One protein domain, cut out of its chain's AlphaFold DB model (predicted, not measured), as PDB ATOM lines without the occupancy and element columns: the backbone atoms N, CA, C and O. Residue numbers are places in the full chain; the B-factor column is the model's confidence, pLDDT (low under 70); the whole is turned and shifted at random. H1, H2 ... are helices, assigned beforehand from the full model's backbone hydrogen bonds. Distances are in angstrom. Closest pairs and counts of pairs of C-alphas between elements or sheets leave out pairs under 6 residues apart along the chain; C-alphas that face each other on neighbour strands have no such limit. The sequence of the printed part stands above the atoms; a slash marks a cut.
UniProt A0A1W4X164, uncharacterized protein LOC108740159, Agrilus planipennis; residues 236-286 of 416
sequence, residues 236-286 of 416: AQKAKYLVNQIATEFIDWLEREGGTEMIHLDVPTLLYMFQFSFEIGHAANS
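What this domain is: This is residues 236 to 286 of the 416 residues of the protein "uncharacterized protein LOC108740159" of Agrilus planipennis (UniProt A0A1W4X164). One long helix, H1, makes the length of a loose hairpin-like shape: the chain turns back beyond its end, and the short helix H2 packs crosswise on residues 244 to 251 of H1. At opposite ends, the turn at residues 256 to 261 and the tail at residues 280 to 286 stick out. The printed part has 51 residues, with two named helices, H1 then H2, and no named strand; the class is all helix. It is loose, with a radius of gyration of the C-alphas of 13.0 A and spans of 45 by 19 by 13 A.

Where its parts are: H1, residues 236 to 257, runs 31.6 A from C-alpha 236 at (15.303, 34.976, -41.807) to C-alpha 257 at (34.496, 30.453, -17.166). H2, residues 267 to 273, ends at C-alpha 273 at (32.509, 25.394, -36.783), 10.0 A from its first C-alpha.

How they stand to each other: H1 touches H2 with residues 244 to 251 alone; the closest C-alphas, of Ala 247 and Val 267, are 5.9 A apart. Their lines stand about perpendicular, at 83 degrees. In H1 and H2 every O i to N i+4 pair is within hydrogen-bond range.

The domain as a whole: The C-alphas farthest apart, of Thr 260 and Ser 286, are 45.0 A apart. The printed part has no cut, and the link from H1 to H2 is short. The pLDDT is under 70 at residues 260, 262 to 263 and 276 to 286.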
ATOM      1  N   ALA A 236      13.904  35.279 -41.504       79.06
ATOM      2  CA  ALA A 236      15.303  34.976 -41.807       79.06
ATOM      3  C   ALA A 236      16.290  35.909 -41.078       79.06
ATOM      4  O   ALA A 236      17.357  35.480 -40.651       79.06
ATOM      5  N   GLN A 237      15.935  37.186 -40.920       83.88
ATOM      6  CA  GLN A 237      16.738  38.164 -40.183       83.88
ATOM      7  C   GLN A 237      16.645  37.933 -38.672       83.88
ATOM      8  O   GLN A 237      17.681  37.940 -38.019       83.88
ATOM      9  N   LYS A 238      15.448  37.648 -38.136       86.81
ATOM     10  CA  LYS A 238      15.240  37.273 -36.726       86.81
ATOM     11  C   LYS A 238      16.074  36.053 -36.364       86.81
ATOM     12  O   LYS A 238      16.786  36.065 -35.370       86.81
ATOM     13  N   ALA A 239      16.033  35.028 -37.213       82.88
ATOM     14  CA  ALA A 239      16.820  33.819 -37.041       82.88
ATOM     15  C   ALA A 239      18.328  34.116 -37.021       82.88
ATOM     16  O   ALA A 239      19.018  33.681 -36.105       82.88
ATOM     17  N   LYS A 240      18.835  34.906 -37.980       85.25
ATOM     18  CA  LYS A 240      20.246  35.331 -38.004       85.25
ATOM     19  C   LYS A 240      20.634  36.135 -36.761       85.25
ATOM     20  O   LYS A 240      21.695  35.898 -36.200       85.25
ATOM     21  N   TYR A 241      19.781  37.062 -36.336       90.50
ATOM     22  CA  TYR A 241      20.010  37.881 -35.151       90.50
ATOM     23  C   TYR A 241      20.094  37.025 -33.883       90.50
ATOM     24  O   TYR A 241      21.081  37.122 -33.165       90.50
ATOM     25  N   LEU A 242      19.119  36.138 -33.653       89.31
ATOM     26  CA  LEU A 242      19.103  35.247 -32.487       89.31
ATOM     27  C   LEU A 242      20.301  34.298 -32.471       89.31
ATOM     28  O   LEU A 242      20.910  34.094 -31.431       89.31
ATOM     29  N   VAL A 243      20.674  33.742 -33.625       89.25
ATOM     30  CA  VAL A 243      21.857  32.878 -33.743       89.25
ATOM     31  C   VAL A 243      23.135  33.645 -33.395       89.25
ATOM     32  O   VAL A 243      23.964  33.134 -32.648       89.25
ATOM     33  N   ASN A 244      23.278  34.880 -33.882       91.06
ATOM     34  CA  ASN A 244      24.414  35.731 -33.528       91.06
ATOM     35  C   ASN A 244      24.412  36.091 -32.039       91.06
ATOM     36  O   ASN A 244      25.475  36.087 -31.432       91.06
ATOM     37  N   GLN A 245      23.241  36.358 -31.456       93.31
ATOM     38  CA  GLN A 245      23.095  36.668 -30.035       93.31
ATOM     39  C   GLN A 245      23.494  35.477 -29.149       93.31
ATOM     40  O   GLN A 245      24.275  35.633 -28.216       93.31
ATOM     41  N   ILE A 246      23.024  34.270 -29.475       92.38
ATOM     42  CA  ILE A 246      23.408  33.044 -28.761       92.38
ATOM     43  C   ILE A 246      24.918  32.810 -28.884       92.38
ATOM     44  O   ILE A 246      25.571  32.446 -27.911       92.38
ATOM     45  N   ALA A 247      25.489  33.037 -30.070       91.69
ATOM     46  CA  ALA A 247      26.923  32.903 -30.299       91.69
ATOM     47  C   ALA A 247      27.745  33.904 -29.469       91.69
ATOM     48  O   ALA A 247      28.765  33.515 -28.905       91.69
ATOM     49  N   THR A 248      27.298  35.160 -29.363       93.69
ATOM     50  CA  THR A 248      27.944  36.161 -28.500       93.69
ATOM     51  C   THR A 248      27.824  35.794 -27.028       93.69
ATOM     52  O   THR A 248      28.833  35.767 -26.340       93.69
ATOM     53  N   GLU A 249      26.633  35.406 -26.560       95.00
ATOM     54  CA  GLU A 249      26.421  35.008 -25.161       95.00
ATOM     55  C   GLU A 249      27.265  33.785 -24.781       95.00
ATOM     56  O   GLU A 249      27.778  33.698 -23.667       95.00
ATOM     57  N   PHE A 250      27.447  32.849 -25.714       91.94
ATOM     58  CA  PHE A 250      28.300  31.683 -25.520       91.94
ATOM     59  C   PHE A 250      29.785  32.048 -25.428       91.94
ATOM     60  O   PHE A 250      30.486  31.501 -24.579       91.94
ATOM     61  N   ILE A 251      30.266  32.966 -26.271       90.56
ATOM     62  CA  ILE A 251      31.652  33.452 -26.203       90.56
ATOM     63  C   ILE A 251      31.875  34.218 -24.899       90.56
ATOM     64  O   ILE A 251      32.815  33.901 -24.179       90.56
ATOM     65  N   ASP A 252      30.961  35.115 -24.528       91.31
ATOM     66  CA  ASP A 252      31.022  35.853 -23.261       91.31
ATOM     67  C   ASP A 252      31.018  34.905 -22.049       91.31
ATOM     68  O   ASP A 252      31.690  35.140 -21.041       91.31
ATOM     69  N   TRP A 253      30.243  33.819 -22.122       91.19
ATOM     70  CA  TRP A 253      30.234  32.775 -21.101       91.19
ATOM     71  C   TRP A 253      31.563  32.009 -21.053       91.19
ATOM     72  O   TRP A 253      32.101  31.808 -19.964       91.19
ATOM     73  N   LEU A 254      32.126  31.638 -22.207       88.50
ATOM     74  CA  LEU A 254      33.434  30.983 -22.292       88.50
ATOM     75  C   LEU A 254      34.560  31.865 -21.750       88.50
ATOM     76  O   LEU A 254      35.437  31.359 -21.060       88.50
ATOM     77  N   GLU A 255      34.534  33.168 -22.023       87.00
ATOM     78  CA  GLU A 255      35.516  34.115 -21.487       87.00
ATOM     79  C   GLU A 255      35.418  34.236 -19.960       87.00
ATOM     80  O   GLU A 255      36.434  34.392 -19.282       87.00
ATOM     81  N   ARG A 256      34.206  34.127 -19.403       89.12
ATOM     82  CA  ARG A 256      33.979  34.187 -17.952       89.12
ATOM     83  C   ARG A 256      34.450  32.926 -17.226       89.12
ATOM     84  O   ARG A 256      35.031  33.038 -16.149       89.12
ATOM     85  N   GLU A 257      34.196  31.750 -17.796       87.94
ATOM     86  CA  GLU A 257      34.496  30.453 -17.166       87.94
ATOM     87  C   GLU A 257      35.885  29.894 -17.535       87.94
ATOM     88  O   GLU A 257      36.446  29.086 -16.796       87.94
ATOM     89  N   GLY A 258      36.459  30.308 -18.668       74.88
ATOM     90  CA  GLY A 258      37.615  29.664 -19.306       74.88
ATOM     91  C   GLY A 258      38.974  29.829 -18.616       74.88
ATOM     92  O   GLY A 258      39.942  29.188 -19.021       74.88
ATOM     93  N   GLY A 259      39.082  30.635 -17.559       70.06
ATOM     94  CA  GLY A 259      40.369  30.912 -16.911       70.06
ATOM     95  C   GLY A 259      41.388  31.600 -17.839       70.06
ATOM     96  O   GLY A 259      41.076  32.027 -18.942       70.06
ATOM     97  N   THR A 260      42.630  31.758 -17.372       60.12
ATOM     98  CA  THR A 260      43.667  32.635 -17.972       60.12
ATOM     99  C   THR A 260      44.103  32.294 -19.406       60.12
ATOM    100  O   THR A 260      44.850  33.063 -20.013       60.12
ATOM    101  N   GLU A 261      43.681  31.157 -19.957       70.69
ATOM    102  CA  GLU A 261      43.968  30.791 -21.342       70.69
ATOM    103  C   GLU A 261      42.890  31.394 -22.247       70.69
ATOM    104  O   GLU A 261      41.855  30.789 -22.508       70.69
ATOM    105  N   MET A 262      43.127  32.627 -22.704       60.78
ATOM    106  CA  MET A 262      42.226  33.306 -23.634       60.78
ATOM    107  C   MET A 262      42.120  32.520 -24.943       60.78
ATOM    108  O   MET A 262      43.009  32.564 -25.798       60.78
ATOM    109  N   ILE A 263      41.010  31.814 -25.119       68.62
ATOM    110  CA  ILE A 263      40.640  31.253 -26.410       68.62
ATOM    111  C   ILE A 263      40.109  32.423 -27.242       68.62
ATOM    112  O   ILE A 263      38.997  32.890 -27.017       68.62
ATOM    113  N   HIS A 264      40.900  32.911 -28.199       75.06
ATOM    114  CA  HIS A 264      40.458  33.902 -29.186       75.06
ATOM    115  C   HIS A 264      39.463  33.259 -30.169       75.06
ATOM    116  O   HIS A 264      39.810  32.942 -31.309       75.06
ATOM    117  N   LEU A 265      38.243  32.986 -29.704       84.31
ATOM    118  CA  LEU A 265      37.179  32.418 -30.519       84.31
ATOM    119  C   LEU A 265      36.211  33.516 -30.955       84.31
ATOM    120  O   LEU A 265      35.352  33.946 -30.195       84.31
ATOM    121  N   ASP A 266      36.324  33.924 -32.214       90.06
ATOM    122  CA  ASP A 266      35.405  34.889 -32.813       90.06
ATOM    123  C   ASP A 266      34.039  34.253 -33.142       90.06
ATOM    124  O   ASP A 266      33.949  33.112 -33.608       90.06
ATOM    125  N   VAL A 267      32.967  35.044 -33.007       88.94
ATOM    126  CA  VAL A 267      31.581  34.707 -33.404       88.94
ATOM    127  C   VAL A 267      31.492  34.060 -34.800       88.94
ATOM    128  O   VAL A 267      30.891  32.991 -34.919       88.94
ATOM    129  N   PRO A 268      32.077  34.626 -35.879       89.06
ATOM    130  CA  PRO A 268      32.049  33.997 -37.203       89.06
ATOM    131  C   PRO A 268      32.720  32.618 -37.249       89.06
ATOM    132  O   PRO A 268      32.229  31.732 -37.950       89.06
ATOM    133  N   THR A 269      33.799  32.409 -36.493       88.56
ATOM    134  CA  THR A 269      34.493  31.115 -36.417       88.56
ATOM    135  C   THR A 269      33.617  30.079 -35.723       88.56
ATOM    136  O   THR A 269      33.472  28.968 -36.230       88.56
ATOM    137  N   LEU A 270      32.953  30.459 -34.626       87.81
ATOM    138  CA  LEU A 270      31.989  29.611 -33.923       87.81
ATOM    139  C   LEU A 270      30.819  29.211 -34.838       87.81
ATOM    140  O   LEU A 270      30.483  28.032 -34.959       87.81
ATOM    141  N   LEU A 271      30.230  30.183 -35.538       86.44
ATOM    142  CA  LEU A 271      29.129  29.946 -36.475       86.44
ATOM    143  C   LEU A 271      29.526  29.004 -37.614       86.44
ATOM    144  O   LEU A 271      28.714  28.181 -38.044       86.44
ATOM    145  N   TYR A 272      30.767  29.112 -38.089       85.19
ATOM    146  CA  TYR A 272      31.317  28.237 -39.117       85.19
ATOM    147  C   TYR A 272      31.583  26.819 -38.590       85.19
ATOM    148  O   TYR A 272      31.176  25.851 -39.232       85.19
ATOM    149  N   MET A 273      32.199  26.688 -37.409       82.31
ATOM    150  CA  MET A 273      32.509  25.394 -36.783       82.31
ATOM    151  C   MET A 273      31.260  24.541 -36.563       82.31
ATOM    152  O   MET A 273      31.274  23.342 -36.836       82.31
ATOM    153  N   PHE A 274      30.174  25.162 -36.107       81.25
ATOM    154  CA  PHE A 274      28.916  24.473 -35.827       81.25
ATOM    155  C   PHE A 274      27.921  24.496 -36.993       81.25
ATOM    156  O   PHE A 274      26.828  23.945 -36.872       81.25
ATOM    157  N   GLN A 275      28.278  25.114 -38.125       76.81
ATOM    158  CA  GLN A 275      27.416  25.235 -39.307       76.81
ATOM    159  C   GLN A 275      26.027  25.821 -38.981       76.81
ATOM    160  O   GLN A 275      25.020  25.422 -39.565       76.81
ATOM    161  N   PHE A 276      25.956  26.805 -38.075       68.88
ATOM    162  CA  PHE A 276      24.697  27.428 -37.625       68.88
ATOM    163  C   PHE A 276      23.978  28.265 -38.701       68.88
ATOM    164  O   PHE A 276      22.974  28.930 -38.437       68.88
ATOM    165  N   SER A 277      24.462  28.265 -39.940       58.09
ATOM    166  CA  SER A 277      23.870  29.044 -41.018       58.09
ATOM    167  C   SER A 277      22.578  28.384 -41.503       58.09
ATOM    168  O   SER A 277      22.589  27.318 -42.117       58.09
ATOM    169  N   PHE A 278      21.459  29.096 -41.338       58.28
ATOM    170  CA  PHE A 278      20.172  28.782 -41.984       58.28
ATOM    171  C   PHE A 278      20.290  28.567 -43.507       58.28
ATOM    172  O   PHE A 278      19.427  27.940 -44.112       58.28
ATOM    173  N   GLU A 279      21.359  29.074 -44.122       59.91
ATOM    174  CA  GLU A 279      21.653  28.966 -45.552       59.91
ATOM    175  C   GLU A 279      22.213  27.592 -45.966       59.91
ATOM    176  O   GLU A 279      22.065  27.205 -47.123       59.91
ATOM    177  N   ILE A 280      22.818  26.830 -45.044       56.03
ATOM    178  CA  ILE A 280      23.499  25.555 -45.350       56.03
ATOM    179  C   ILE A 280      22.573  24.345 -45.119       56.03
ATOM    180  O   ILE A 280      22.739  23.283 -45.722       56.03
ATOM    181  N   GLY A 281      21.528  24.499 -44.304       55.97
ATOM    182  CA  GLY A 281      20.564  23.438 -44.026       55.97
ATOM    183  C   GLY A 281      19.614  23.157 -45.196       55.97
ATOM    184  O   GLY A 281      18.546  23.762 -45.296       55.97
ATOM    185  N   HIS A 282      19.915  22.145 -46.019       54.41
ATOM    186  CA  HIS A 282      19.011  21.627 -47.066       54.41
ATOM    187  C   HIS A 282      17.611  21.232 -46.550       54.41
ATOM    188  O   HIS A 282      16.663  21.145 -47.331       54.41
ATOM    189  N   ALA A 283      17.462  21.015 -45.239       56.22
ATOM    190  CA  ALA A 283      16.191  20.690 -44.602       56.22
ATOM    191  C   ALA A 283      15.161  21.829 -44.710       56.22
ATOM    192  O   ALA A 283      13.997  21.552 -44.998       56.22
ATOM    193  N   ALA A 284      15.565  23.098 -44.568       52.22
ATOM    194  CA  ALA A 284      14.644  24.233 -44.703       52.22
ATOM    195  C   ALA A 284      14.155  24.402 -46.156       52.22
ATOM    196  O   ALA A 284      12.985  24.699 -46.389       52.22
ATOM    197  N   ASN A 285      15.015  24.094 -47.133       54.69
ATOM    198  CA  ASN A 285      14.673  24.100 -48.560       54.69
ATOM    199  C   ASN A 285      13.792  22.913 -48.988       54.69
ATOM    200  O   ASN A 285      13.270  22.908 -50.103       54.69
ATOM    201  N   SER A 286      13.616  21.897 -48.136       60.59
ATOM    202  CA  SER A 286      12.802  20.719 -48.467       60.59
ATOM    203  C   SER A 286      11.291  20.977 -48.388       60.59
ATOM    204  O   SER A 286      10.504  20.202 -48.936       60.59
TER     205      SER A 286